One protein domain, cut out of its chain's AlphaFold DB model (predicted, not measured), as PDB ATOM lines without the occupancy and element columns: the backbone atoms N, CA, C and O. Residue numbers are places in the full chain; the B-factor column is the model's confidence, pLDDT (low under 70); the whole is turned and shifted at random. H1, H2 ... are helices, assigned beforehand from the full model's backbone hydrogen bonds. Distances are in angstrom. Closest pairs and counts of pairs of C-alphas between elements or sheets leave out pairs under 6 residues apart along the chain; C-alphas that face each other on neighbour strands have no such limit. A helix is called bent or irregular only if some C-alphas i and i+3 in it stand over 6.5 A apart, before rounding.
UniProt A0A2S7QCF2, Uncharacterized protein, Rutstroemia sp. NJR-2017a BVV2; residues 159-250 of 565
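What this domain is: This is residues 159 to 250 of the 565 residues of an uncharacterized protein of Rutstroemia sp. NJR-2017a BVV2 (UniProt A0A2S7QCF2). A long helix, H4, is bent into two arms; the short arm H4a is near H3 in a small group of three crossed helices, H1, H2 and H3, and the long arm H4b reaches away from that group. Residues 159 to 165 of H1 stick out at one end of the length and residues 243 to 248 at the other. The printed part has 92 residues with four named helices, H1 to H4 in order, and no named strand: all helix. It is loose, with a radius of gyration of the C-alphas of 15.8 A, and spans 58 by 26 by 18 A.

Where its parts are: H4, residues 216 to 246, was assigned as one helix by its hydrogen bonds but is bent, with C-alphas 224 and 227 6.8 A apart. Its arms are H4a, residues 216 to 224, and H4b, residues 227 to 246, 28.8 A long and ending at C-alpha 246 (191.325, 218.608, 168.704). H1, residues 159 to 179, is 30.5 A long and begins at C-alpha 159 (225.041, 226.920, 125.463). H2, residues 183 to 195, is 19.3 A long and only just irregular: C-alphas 191 and 194 are 6.6 A apart. H3 is residues 204 to 212.

How they stand to each other: H4a and H4b stand at a steep tilt of 43 degrees. H4a is close to H3 but not clearly touching, the closest C-alphas being those of Leu 210 and Thr 218, 6.5 A. H4b is apart from H1, H2 and H3. H3 touches H1 at Ala 173 and Val 208, their closest C-alphas, 5.8 A, at a steep tilt of 49 degrees, opposite ways. With residues 184 to 188 alone, H2 touches H3, about perpendicular at 87 degrees; the closest C-alphas are those of Ala 188 and Val 211, 6.3 A. Every O i to N i+4 pair is within hydrogen-bond range in H3, H4a and H4b; the figures are 14 of 17 in H1 and 7 of 9 in H2.

The domain as a whole: The C-alphas farthest apart, Tyr 160 and Gly 248, are 58.8 A apart. The printed part has no cut and no long link. Residues 159 to 168 have pLDDT under 70.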
ATOM      1  N   THR A 159     225.233 228.288 124.947       45.22
ATOM      2  CA  THR A 159     225.041 226.920 125.463       45.22
ATOM      3  C   THR A 159     225.899 226.620 126.698       45.22
ATOM      4  O   THR A 159     225.452 225.918 127.607       45.22
ATOM      5  N   TYR A 160     227.114 227.177 126.763       33.53
ATOM      6  CA  TYR A 160     228.034 226.969 127.886       33.53
ATOM      7  C   TYR A 160     227.717 227.874 129.088       33.53
ATOM      8  O   TYR A 160     227.874 227.456 130.236       33.53
ATOM      9  N   PHE A 161     227.226 229.095 128.840       34.03
ATOM     10  CA  PHE A 161     226.848 230.017 129.914       34.03
ATOM     11  C   PHE A 161     225.575 229.574 130.637       34.03
ATOM     12  O   PHE A 161     225.576 229.557 131.867       34.03
ATOM     13  N   THR A 162     224.538 229.141 129.907       47.19
ATOM     14  CA  THR A 162     223.266 228.692 130.502       47.19
ATOM     15  C   THR A 162     223.473 227.542 131.493       47.19
ATOM     16  O   THR A 162     223.030 227.634 132.636       47.19
ATOM     17  N   GLN A 163     224.241 226.507 131.130       44.56
ATOM     18  CA  GLN A 163     224.437 225.340 132.005       44.56
ATOM     19  C   GLN A 163     225.231 225.648 133.288       44.56
ATOM     20  O   GLN A 163     224.949 225.048 134.329       44.56
ATOM     21  N   LEU A 164     226.186 226.589 133.260       37.62
ATOM     22  CA  LEU A 164     226.874 227.022 134.483       37.62
ATOM     23  C   LEU A 164     226.039 228.000 135.320       37.62
ATOM     24  O   LEU A 164     226.087 227.917 136.550       37.62
ATOM     25  N   THR A 165     225.259 228.899 134.707       55.94
ATOM     26  CA  THR A 165     224.376 229.781 135.481       55.94
ATOM     27  C   THR A 165     223.239 229.013 136.134       55.94
ATOM     28  O   THR A 165     222.959 229.271 137.298       55.94
ATOM     29  N   ASP A 166     222.630 228.033 135.470       57.09
ATOM     30  CA  ASP A 166     221.469 227.319 136.014       57.09
ATOM     31  C   ASP A 166     221.816 226.492 137.259       57.09
ATOM     32  O   ASP A 166     221.041 226.465 138.212       57.09
ATOM     33  N   ALA A 167     223.006 225.888 137.325       56.38
ATOM     34  CA  ALA A 167     223.462 225.161 138.516       56.38
ATOM     35  C   ALA A 167     223.762 226.095 139.709       56.38
ATOM     36  O   ALA A 167     223.407 225.791 140.855       56.38
ATOM     37  N   VAL A 168     224.377 227.254 139.448       57.78
ATOM     38  CA  VAL A 168     224.658 228.277 140.471       57.78
ATOM     39  C   VAL A 168     223.359 228.940 140.946       57.78
ATOM     40  O   VAL A 168     223.139 229.078 142.150       57.78
ATOM     41  N   ASN A 169     222.456 229.264 140.020       73.81
ATOM     42  CA  ASN A 169     221.138 229.823 140.306       73.81
ATOM     43  C   ASN A 169     220.237 228.809 141.028       73.81
ATOM     44  O   ASN A 169     219.522 229.197 141.944       73.81
ATOM     45  N   SER A 170     220.311 227.515 140.695       83.00
ATOM     46  CA  SER A 170     219.610 226.431 141.402       83.00
ATOM     47  C   SER A 170     220.091 226.296 142.846       83.00
ATOM     48  O   SER A 170     219.276 226.263 143.766       83.00
ATOM     49  N   THR A 171     221.409 226.295 143.072       85.81
ATOM     50  CA  THR A 171     221.981 226.230 144.429       85.81
ATOM     51  C   THR A 171     221.543 227.436 145.262       85.81
ATOM     52  O   THR A 171     221.014 227.272 146.359       85.81
ATOM     53  N   LYS A 172     221.633 228.641 144.693       87.88
ATOM     54  CA  LYS A 172     221.168 229.877 145.331       87.88
ATOM     55  C   LYS A 172     219.652 229.893 145.583       87.88
ATOM     56  O   LYS A 172     219.211 230.342 146.635       87.88
ATOM     57  N   ALA A 173     218.845 229.371 144.658       87.38
ATOM     58  CA  ALA A 173     217.399 229.246 144.832       87.38
ATOM     59  C   ALA A 173     217.042 228.294 145.987       87.38
ATOM     60  O   ALA A 173     216.133 228.593 146.755       87.38
ATOM     61  N   LYS A 174     217.784 227.192 146.164       90.06
ATOM     62  CA  LYS A 174     217.630 226.286 147.317       90.06
ATOM     63  C   LYS A 174     217.965 226.983 148.637       90.06
ATOM     64  O   LYS A 174     217.219 226.839 149.603       90.06
ATOM     65  N   GLU A 175     219.045 227.765 148.673       89.62
ATOM     66  CA  GLU A 175     219.440 228.553 149.848       89.62
ATOM     67  C   GLU A 175     218.390 229.619 150.210       89.62
ATOM     68  O   GLU A 175     217.961 229.689 151.362       89.62
ATOM     69  N   GLU A 176     217.911 230.403 149.237       89.50
ATOM     70  CA  GLU A 176     216.864 231.416 149.455       89.50
ATOM     71  C   GLU A 176     215.505 230.795 149.832       89.50
ATOM     72  O   GLU A 176     214.781 231.352 150.660       89.50
ATOM     73  N   TYR A 177     215.178 229.612 149.296       89.62
ATOM     74  CA  TYR A 177     214.002 228.835 149.696       89.62
ATOM     75  C   TYR A 177     214.100 228.345 151.148       89.62
ATOM     76  O   TYR A 177     213.164 228.531 151.928       89.62
ATOM     77  N   ALA A 178     215.245 227.776 151.543       87.31
ATOM     78  CA  ALA A 178     215.488 227.325 152.912       87.31
ATOM     79  C   ALA A 178     215.466 228.491 153.917       87.31
ATOM     80  O   ALA A 178     214.901 228.364 155.004       87.31
ATOM     81  N   ALA A 179     216.018 229.646 153.533       86.62
ATOM     82  CA  ALA A 179     215.996 230.871 154.329       86.62
ATOM     83  C   ALA A 179     214.634 231.602 154.316       86.62
ATOM     84  O   ALA A 179     214.417 232.512 155.119       86.62
ATOM     85  N   ARG A 180     213.715 231.213 153.417       86.00
ATOM     86  CA  ARG A 180     212.414 231.860 153.156       86.00
ATOM     87  C   ARG A 180     212.527 233.368 152.880       86.00
ATOM     88  O   ARG A 180     211.644 234.143 153.256       86.00
ATOM     89  N   HIS A 181     213.635 233.797 152.274       87.00
ATOM     90  CA  HIS A 181     213.915 235.203 151.993       87.00
ATOM     91  C   HIS A 181     214.914 235.389 150.845       87.00
ATOM     92  O   HIS A 181     215.821 234.580 150.657       87.00
ATOM     93  N   GLY A 182     214.825 236.529 150.160       88.69
ATOM     94  CA  GLY A 182     215.771 236.943 149.119       88.69
ATOM     95  C   GLY A 182     215.074 237.349 147.815       88.69
ATOM     96  O   GLY A 182     213.847 237.267 147.734       88.69
ATOM     97  N   PRO A 183     215.820 237.828 146.803       87.50
ATOM     98  CA  PRO A 183     215.250 238.277 145.531       87.50
ATOM     99  C   PRO A 183     214.484 237.190 144.767       87.50
ATOM    100  O   PRO A 183     213.482 237.489 144.126       87.50
ATOM    101  N   LEU A 184     214.930 235.934 144.836       89.06
ATOM    102  CA  LEU A 184     214.278 234.805 144.172       89.06
ATOM    103  C   LEU A 184     213.000 234.398 144.913       89.06
ATOM    104  O   LEU A 184     211.993 234.069 144.286       89.06
ATOM    105  N   TRP A 185     213.018 234.492 146.245       89.06
ATOM    106  CA  TRP A 185     211.827 234.310 147.076       89.06
ATOM    107  C   TRP A 185     210.780 235.403 146.828       89.06
ATOM    108  O   TRP A 185     209.605 235.092 146.640       89.06
ATOM    109  N   ASP A 186     211.203 236.669 146.778       86.94
ATOM    110  CA  ASP A 186     210.336 237.807 146.451       86.94
ATOM    111  C   ASP A 186     209.783 237.709 145.012       86.94
ATOM    112  O   ASP A 186     208.619 238.032 144.789       86.94
ATOM    113  N   CYS A 187     210.552 237.182 144.052       88.44
ATOM    114  CA  CYS A 187     210.066 236.904 142.696       88.44
ATOM    115  C   CYS A 187     208.951 235.840 142.695       88.44
ATOM    116  O   CYS A 187     207.840 236.098 142.231       88.44
ATOM    117  N   ALA A 188     209.197 234.673 143.305       89.12
ATOM    118  CA  ALA A 188     208.184 233.621 143.440       89.12
ATOM    119  C   ALA A 188     206.930 234.111 144.191       89.12
ATOM    120  O   ALA A 188     205.812 233.697 143.883       89.12
ATOM    121  N   TRP A 189     207.103 235.016 145.160       88.56
ATOM    122  CA  TRP A 189     206.013 235.669 145.881       88.56
ATOM    123  C   TRP A 189     205.140 236.523 144.959       88.56
ATOM    124  O   TRP A 189     203.922 236.350 144.941       88.56
ATOM    125  N   GLU A 190     205.742 237.425 144.181       89.25
ATOM    126  CA  GLU A 190     205.017 238.303 143.252       89.25
ATOM    127  C   GLU A 190     204.271 237.520 142.161       89.25
ATOM    128  O   GLU A 190     203.204 237.946 141.721       89.25
ATOM    129  N   MET A 191     204.773 236.343 141.781       87.56
ATOM    130  CA  MET A 191     204.125 235.449 140.817       87.56
ATOM    131  C   MET A 191     202.947 234.659 141.408       87.56
ATOM    132  O   MET A 191     201.941 234.448 140.726       87.56
ATOM    133  N   LEU A 192     203.051 234.210 142.664       89.25
ATOM    134  CA  LEU A 192     202.048 233.348 143.302       89.25
ATOM    135  C   LEU A 192     200.933 234.110 144.031       89.25
ATOM    136  O   LEU A 192     199.792 233.642 144.042       89.25
ATOM    137  N   VAL A 193     201.207 235.293 144.588       86.88
ATOM    138  CA  VAL A 193     200.193 236.079 145.315       86.88
ATOM    139  C   VAL A 193     198.966 236.445 144.466       86.88
ATOM    140  O   VAL A 193     197.854 236.277 144.969       86.88
ATOM    141  N   PRO A 194     199.084 236.837 143.179       85.94
ATOM    142  CA  PRO A 194     197.925 237.047 142.301       85.94
ATOM    143  C   PRO A 194     197.056 235.797 142.079       85.94
ATOM    144  O   PRO A 194     195.963 235.897 141.527       85.94
ATOM    145  N   LYS A 195     197.542 234.615 142.475       84.56
ATOM    146  CA  LYS A 195     196.847 233.323 142.404       84.56
ATOM    147  C   LYS A 195     196.338 232.848 143.771       84.56
ATOM    148  O   LYS A 195     195.848 231.729 143.865       84.56
ATOM    149  N   GLY A 196     196.459 233.674 144.817       81.56
ATOM    150  CA  GLY A 196     196.116 233.306 146.194       81.56
ATOM    151  C   GLY A 196     197.086 232.301 146.822       81.56
ATOM    152  O   GLY A 196     196.726 231.626 147.779       81.56
ATOM    153  N   LEU A 197     198.302 232.169 146.279       85.38
ATOM    154  CA  LEU A 197     199.295 231.195 146.724       85.38
ATOM    155  C   LEU A 197     200.516 231.875 147.350       85.38
ATOM    156  O   LEU A 197     200.927 232.969 146.972       85.38
ATOM    157  N   HIS A 198     201.127 231.175 148.303       85.56
ATOM    158  CA  HIS A 198     202.328 231.597 149.014       85.56
ATOM    159  C   HIS A 198     203.510 230.673 148.655       85.56
ATOM    160  O   HIS A 198     203.316 229.452 148.607       85.56
ATOM    161  N   PRO A 199     204.748 231.182 148.466       86.06
ATOM    162  CA  PRO A 199     205.896 230.353 148.073       86.06
ATOM    163  C   PRO A 199     206.196 229.173 149.008       86.06
ATOM    164  O   PRO A 199     206.675 228.142 148.554       86.06
ATOM    165  N   ALA A 200     205.845 229.260 150.297       83.69
ATOM    166  CA  ALA A 200     206.009 228.153 151.253       83.69
ATOM    167  C   ALA A 200     205.074 226.936 151.032       83.69
ATOM    168  O   ALA A 200     205.152 225.966 151.791       83.69
ATOM    169  N   TYR A 201     204.167 226.965 150.047       84.38
ATOM    170  CA  TYR A 201     203.410 225.774 149.627       84.38
ATOM    171  C   TYR A 201     204.128 224.925 148.581       84.38
ATOM    172  O   TYR A 201     203.771 223.753 148.402       84.38
ATOM    173  N   LEU A 202     205.125 225.512 147.920       89.19
ATOM    174  CA  LEU A 202     206.033 224.820 147.023       89.19
ATOM    175  C   LEU A 202     206.921 223.871 147.825       89.19
ATOM    176  O   LEU A 202     207.274 224.147 148.968       89.19
ATOM    177  N   ASN A 203     207.325 222.774 147.205       90.69
ATOM    178  CA  ASN A 203     208.508 222.027 147.613       90.69
ATOM    179  C   ASN A 203     209.772 222.722 147.071       90.69
ATOM    180  O   ASN A 203     209.701 223.466 146.097       90.69
ATOM    181  N   GLU A 204     210.950 222.417 147.621       90.81
ATOM    182  CA  GLU A 204     212.232 222.988 147.158       90.81
ATOM    183  C   GLU A 204     212.433 222.833 145.635       90.81
ATOM    184  O   GLU A 204     212.780 223.787 144.946       90.81
ATOM    185  N   ALA A 205     212.140 221.649 145.086       89.75
ATOM    186  CA  ALA A 205     212.229 221.391 143.647       89.75
ATOM    187  C   ALA A 205     211.190 222.178 142.823       89.75
ATOM    188  O   ALA A 205     211.493 222.621 141.719       89.75
ATOM    189  N   GLU A 206     209.986 222.384 143.364       92.19
ATOM    190  CA  GLU A 206     208.928 223.174 142.721       92.19
ATOM    191  C   GLU A 206     209.301 224.665 142.709       92.19
ATOM    192  O   GLU A 206     209.115 225.330 141.696       92.19
ATOM    193  N   PHE A 207     209.910 225.172 143.787       92.38
ATOM    194  CA  PHE A 207     210.442 226.535 143.867       92.38
ATOM    195  C   PHE A 207     211.592 226.774 142.892       92.38
ATOM    196  O   PHE A 207     211.559 227.743 142.137       92.38
ATOM    197  N   VAL A 208     212.581 225.877 142.860       91.06
ATOM    198  CA  VAL A 208     213.693 225.953 141.900       91.06
ATOM    199  C   VAL A 208     213.158 225.920 140.465       91.06
ATOM    200  O   VAL A 208     213.565 226.738 139.647       91.06
ATOM    201  N   SER A 209     212.201 225.034 140.165       91.06
ATOM    202  CA  SER A 209     211.574 224.957 138.841       91.06
ATOM    203  C   SER A 209     210.811 226.233 138.470       91.06
ATOM    204  O   SER A 209     210.907 226.671 137.328       91.06
ATOM    205  N   LEU A 210     210.070 226.837 139.404       90.25
ATOM    206  CA  LEU A 210     209.337 228.084 139.177       90.25
ATOM    207  C   LEU A 210     210.293 229.248 138.894       90.25
ATOM    208  O   LEU A 210     210.150 229.932 137.886       90.25
ATOM    209  N   VAL A 211     211.283 229.451 139.763       88.50
ATOM    210  CA  VAL A 211     212.209 230.595 139.708       88.50
ATOM    211  C   VAL A 211     213.156 230.531 138.506       88.50
ATOM    212  O   VAL A 211     213.530 231.576 137.978       88.50
ATOM    213  N   LEU A 212     213.557 229.330 138.075       87.44
ATOM    214  CA  LEU A 212     214.419 229.151 136.899       87.44
ATOM    215  C   LEU A 212     213.641 229.079 135.576       87.44
ATOM    216  O   LEU A 212     214.250 229.210 134.516       87.44
ATOM    217  N   SER A 213     212.318 228.879 135.612       85.94
ATOM    218  CA  SER A 213     211.493 228.917 134.400       85.94
ATOM    219  C   SER A 213     211.508 230.314 133.769       85.94
ATOM    220  O   SER A 213     211.508 231.323 134.475       85.94
ATOM    221  N   GLN A 214     211.488 230.383 132.435       81.12
ATOM    222  CA  GLN A 214     211.483 231.656 131.712       81.12
ATOM    223  C   GLN A 214     210.326 231.728 130.712       81.12
ATOM    224  O   GLN A 214     210.089 230.813 129.924       81.12
ATOM    225  N   GLY A 215     209.617 232.860 130.713       80.12
ATOM    226  CA  GLY A 215     208.598 233.190 129.718       80.12
ATOM    227  C   GLY A 215     207.478 232.149 129.617       80.12
ATOM    228  O   GLY A 215     206.654 232.021 130.518       80.12
ATOM    229  N   ASN A 216     207.431 231.434 128.491       81.94
ATOM    230  CA  ASN A 216     206.356 230.488 128.183       81.94
ATOM    231  C   ASN A 216     206.405 229.209 129.042       81.94
ATOM    232  O   ASN A 216     205.366 228.603 129.315       81.94
ATOM    233  N   ASP A 217     207.594 228.814 129.507       86.31
ATOM    234  CA  ASP A 217     207.739 227.663 130.405       86.31
ATOM    235  C   ASP A 217     207.156 227.975 131.785       86.31
ATOM    236  O   ASP A 217     206.530 227.121 132.407       86.31
ATOM    237  N   THR A 218     207.271 229.231 132.222       86.56
ATOM    238  CA  THR A 218     206.683 229.739 133.463       86.56
ATOM    239  C   THR A 218     205.160 229.701 133.439       86.56
ATOM    240  O   THR A 218     204.538 229.262 134.404       86.56
ATOM    241  N   THR A 219     204.532 230.135 132.340       86.75
ATOM    242  CA  THR A 219     203.069 230.081 132.194       86.75
ATOM    243  C   THR A 219     202.566 228.645 132.155       86.75
ATOM    244  O   THR A 219     201.651 228.310 132.901       86.75
ATOM    245  N   LYS A 220     203.231 227.768 131.394       91.00
ATOM    246  CA  LYS A 220     202.894 226.340 131.359       91.00
ATOM    247  C   LYS A 220     203.033 225.687 132.740       91.00
ATOM    248  O   LYS A 220     202.129 224.982 133.180       91.00
ATOM    249  N   TRP A 221     204.134 225.955 133.442       92.69
ATOM    250  CA  TRP A 221     204.365 225.453 134.795       92.69
ATOM    251  C   TRP A 221     203.281 225.933 135.767       92.69
ATOM    252  O   TRP A 221     202.802 225.148 136.587       92.69
ATOM    253  N   MET A 222     202.860 227.200 135.666       89.56
ATOM    254  CA  MET A 222     201.775 227.751 136.480       89.56
ATOM    255  C   MET A 222     200.449 227.032 136.216       89.56
ATOM    256  O   MET A 222     199.804 226.611 137.174       89.56
ATOM    257  N   ASP A 223     200.064 226.842 134.955       90.56
ATOM    258  CA  ASP A 223     198.795 226.195 134.603       90.56
ATOM    259  C   ASP A 223     198.746 224.721 135.054       90.56
ATOM    260  O   ASP A 223     197.718 224.257 135.550       90.56
ATOM    261  N   GLU A 224     199.870 224.000 134.970       91.75
ATOM    262  CA  GLU A 224     199.990 222.616 135.451       91.75
ATOM    263  C   GLU A 224     200.043 222.520 136.991       91.75
ATOM    264  O   GLU A 224     199.456 221.610 137.583       91.75
ATOM    265  N   THR A 225     200.716 223.460 137.668       90.19
ATOM    266  CA  THR A 225     201.066 223.320 139.097       90.19
ATOM    267  C   THR A 225     200.115 224.054 140.049       90.19
ATOM    268  O   THR A 225     199.877 223.569 141.159       90.19
ATOM    269  N   ILE A 226     199.499 225.176 139.650       89.62
ATOM    270  CA  ILE A 226     198.550 225.930 140.497       89.62
ATOM    271  C   ILE A 226     197.377 225.060 140.992       89.62
ATOM    272  O   ILE A 226     197.095 225.107 142.193       89.62
ATOM    273  N   PRO A 227     196.712 224.218 140.169       90.00
ATOM    274  CA  PRO A 227     195.628 223.357 140.651       90.00
ATOM    275  C   PRO A 227     196.082 222.374 141.743       90.00
ATOM    276  O   PRO A 227     195.359 222.124 142.711       90.00
ATOM    277  N   ILE A 228     197.310 221.855 141.622       91.12
ATOM    278  CA  ILE A 228     197.923 220.934 142.589       91.12
ATOM    279  C   ILE A 228     198.228 221.670 143.901       91.12
ATOM    280  O   ILE A 228     197.920 221.161 144.982       91.12
ATOM    281  N   LEU A 229     198.785 222.883 143.822       88.88
ATOM    282  CA  LEU A 229     199.088 223.721 144.985       88.88
ATOM    283  C   LEU A 229     197.823 224.180 145.711       88.88
ATOM    284  O   LEU A 229     197.785 224.120 146.940       88.88
ATOM    285  N   ASN A 230     196.764 224.553 144.988       87.44
ATOM    286  CA  ASN A 230     195.466 224.892 145.576       87.44
ATOM    287  C   ASN A 230     194.886 223.703 146.355       87.44
ATOM    288  O   ASN A 230     194.512 223.848 147.520       87.44
ATOM    289  N   ARG A 231     194.899 222.494 145.771       87.75
ATOM    290  CA  ARG A 231     194.474 221.268 146.469       87.75
ATOM    291  C   ARG A 231     195.313 221.000 147.723       87.75
ATOM    292  O   ARG A 231     194.751 220.694 148.773       87.75
ATOM    293  N   ARG A 232     196.640 221.143 147.636       86.12
ATOM    294  CA  ARG A 232     197.567 220.959 148.768       86.12
ATOM    295  C   ARG A 232     197.315 221.985 149.880       86.12
ATOM    296  O   ARG A 232     197.316 221.621 151.052       86.12
ATOM    297  N   THR A 233     197.059 223.240 149.524       82.88
ATOM    298  CA  THR A 233     196.766 224.340 150.460       82.88
ATOM    299  C   THR A 233     195.445 224.109 151.192       82.88
ATOM    300  O   THR A 233     195.400 224.205 152.416       82.88
ATOM    301  N   LEU A 234     194.395 223.684 150.481       83.12
ATOM    302  CA  LEU A 234     193.114 223.306 151.087       83.12
ATOM    303  C   LEU A 234     193.251 222.108 152.042       83.12
ATOM    304  O   LEU A 234     192.696 222.137 153.140       83.12
ATOM    305  N   GLN A 235     194.028 221.083 151.672       85.94
ATOM    306  CA  GLN A 235     194.315 219.938 152.548       85.94
ATOM    307  C   GLN A 235     195.068 220.355 153.819       85.94
ATOM    308  O   GLN A 235     194.710 219.922 154.915       85.94
ATOM    309  N   LYS A 236     196.066 221.236 153.695       81.31
ATOM    310  CA  LYS A 236     196.790 221.810 154.836       81.31
ATOM    311  C   LYS A 236     195.874 222.628 155.749       81.31
ATOM    312  O   LYS A 236     195.852 222.404 156.954       81.31
ATOM    313  N   ALA A 237     195.035 223.498 155.186       80.06
ATOM    314  CA  ALA A 237     194.053 224.258 155.956       80.06
ATOM    315  C   ALA A 237     193.033 223.347 156.672       80.06
ATOM    316  O   ALA A 237     192.668 223.614 157.817       80.06
ATOM    317  N   ALA A 238     192.609 222.240 156.054       81.81
ATOM    318  CA  ALA A 238     191.768 221.235 156.706       81.81
ATOM    319  C   ALA A 238     192.496 220.524 157.867       81.81
ATOM    320  O   ALA A 238     191.915 220.348 158.938       81.81
ATOM    321  N   ALA A 239     193.781 220.187 157.702       84.00
ATOM    322  CA  ALA A 239     194.605 219.623 158.773       84.00
ATOM    323  C   ALA A 239     194.791 220.611 159.942       84.00
ATOM    324  O   ALA A 239     194.628 220.223 161.100       84.00
ATOM    325  N   ALA A 240     195.037 221.894 159.658       83.25
ATOM    326  CA  ALA A 240     195.082 222.965 160.653       83.25
ATOM    327  C   ALA A 240     193.755 223.094 161.427       83.25
ATOM    328  O   ALA A 240     193.762 223.112 162.659       83.25
ATOM    329  N   ARG A 241     192.604 223.085 160.733       82.81
ATOM    330  CA  ARG A 241     191.273 223.065 161.375       82.81
ATOM    331  C   ARG A 241     191.092 221.842 162.277       82.81
ATOM    332  O   ARG A 241     190.562 221.981 163.375       82.81
ATOM    333  N   SER A 242     191.553 220.664 161.849       83.88
ATOM    334  CA  SER A 242     191.496 219.439 162.659       83.88
ATOM    335  C   SER A 242     192.338 219.558 163.936       83.88
ATOM    336  O   SER A 242     191.809 219.333 165.024       83.88
ATOM    337  N   LYS A 243     193.597 220.018 163.841       84.94
ATOM    338  CA  LYS A 243     194.475 220.275 165.003       84.94
ATOM    339  C   LYS A 243     193.829 221.227 166.018       84.94
ATOM    340  O   LYS A 243     193.791 220.930 167.208       84.94
ATOM    341  N   LEU A 244     193.292 222.356 165.550       84.25
ATOM    342  CA  LEU A 244     192.644 223.353 166.410       84.25
ATOM    343  C   LEU A 244     191.378 222.793 167.077       84.25
ATOM    344  O   LEU A 244     191.201 222.947 168.284       84.25
ATOM    345  N   SER A 245     190.557 222.052 166.325       84.75
ATOM    346  CA  SER A 245     189.366 221.367 166.848       84.75
ATOM    347  C   SER A 245     189.713 220.315 167.911       84.75
ATOM    348  O   SER A 245     189.044 220.226 168.941       84.75
ATOM    349  N   GLN A 246     190.797 219.554 167.712       84.69
ATOM    350  CA  GLN A 246     191.325 218.608 168.704       84.69
ATOM    351  C   GLN A 246     191.820 219.321 169.970       84.69
ATOM    352  O   GLN A 246     191.612 218.820 171.073       84.69
ATOM    353  N   ALA A 247     192.384 220.523 169.831       80.12
ATOM    354  CA  ALA A 247     192.729 221.403 170.946       80.12
ATOM    355  C   ALA A 247     191.517 222.126 171.582       80.12
ATOM    356  O   ALA A 247     191.697 222.994 172.435       80.12
ATOM    357  N   GLY A 248     190.280 221.805 171.182       78.88
ATOM    358  CA  GLY A 248     189.056 222.415 171.712       78.88
ATOM    359  C   GLY A 248     188.781 223.843 171.224       78.88
ATOM    360  O   GLY A 248     187.813 224.456 171.668       78.88
ATOM    361  N   ILE A 249     189.594 224.364 170.301       78.62
ATOM    362  CA  ILE A 249     189.415 225.677 169.677       78.62
ATOM    363  C   ILE A 249     188.468 225.502 168.488       78.62
ATOM    364  O   ILE A 249     188.764 224.752 167.559       78.62
ATOM    365  N   SER A 250     187.335 226.208 168.487       72.25
ATOM    366  CA  SER A 250     186.394 226.195 167.358       72.25
ATOM    367  C   SER A 250     187.059 226.747 166.085       72.25
ATOM    368  O   SER A 250     187.332 227.948 166.026       72.25
TER     369      SER A 250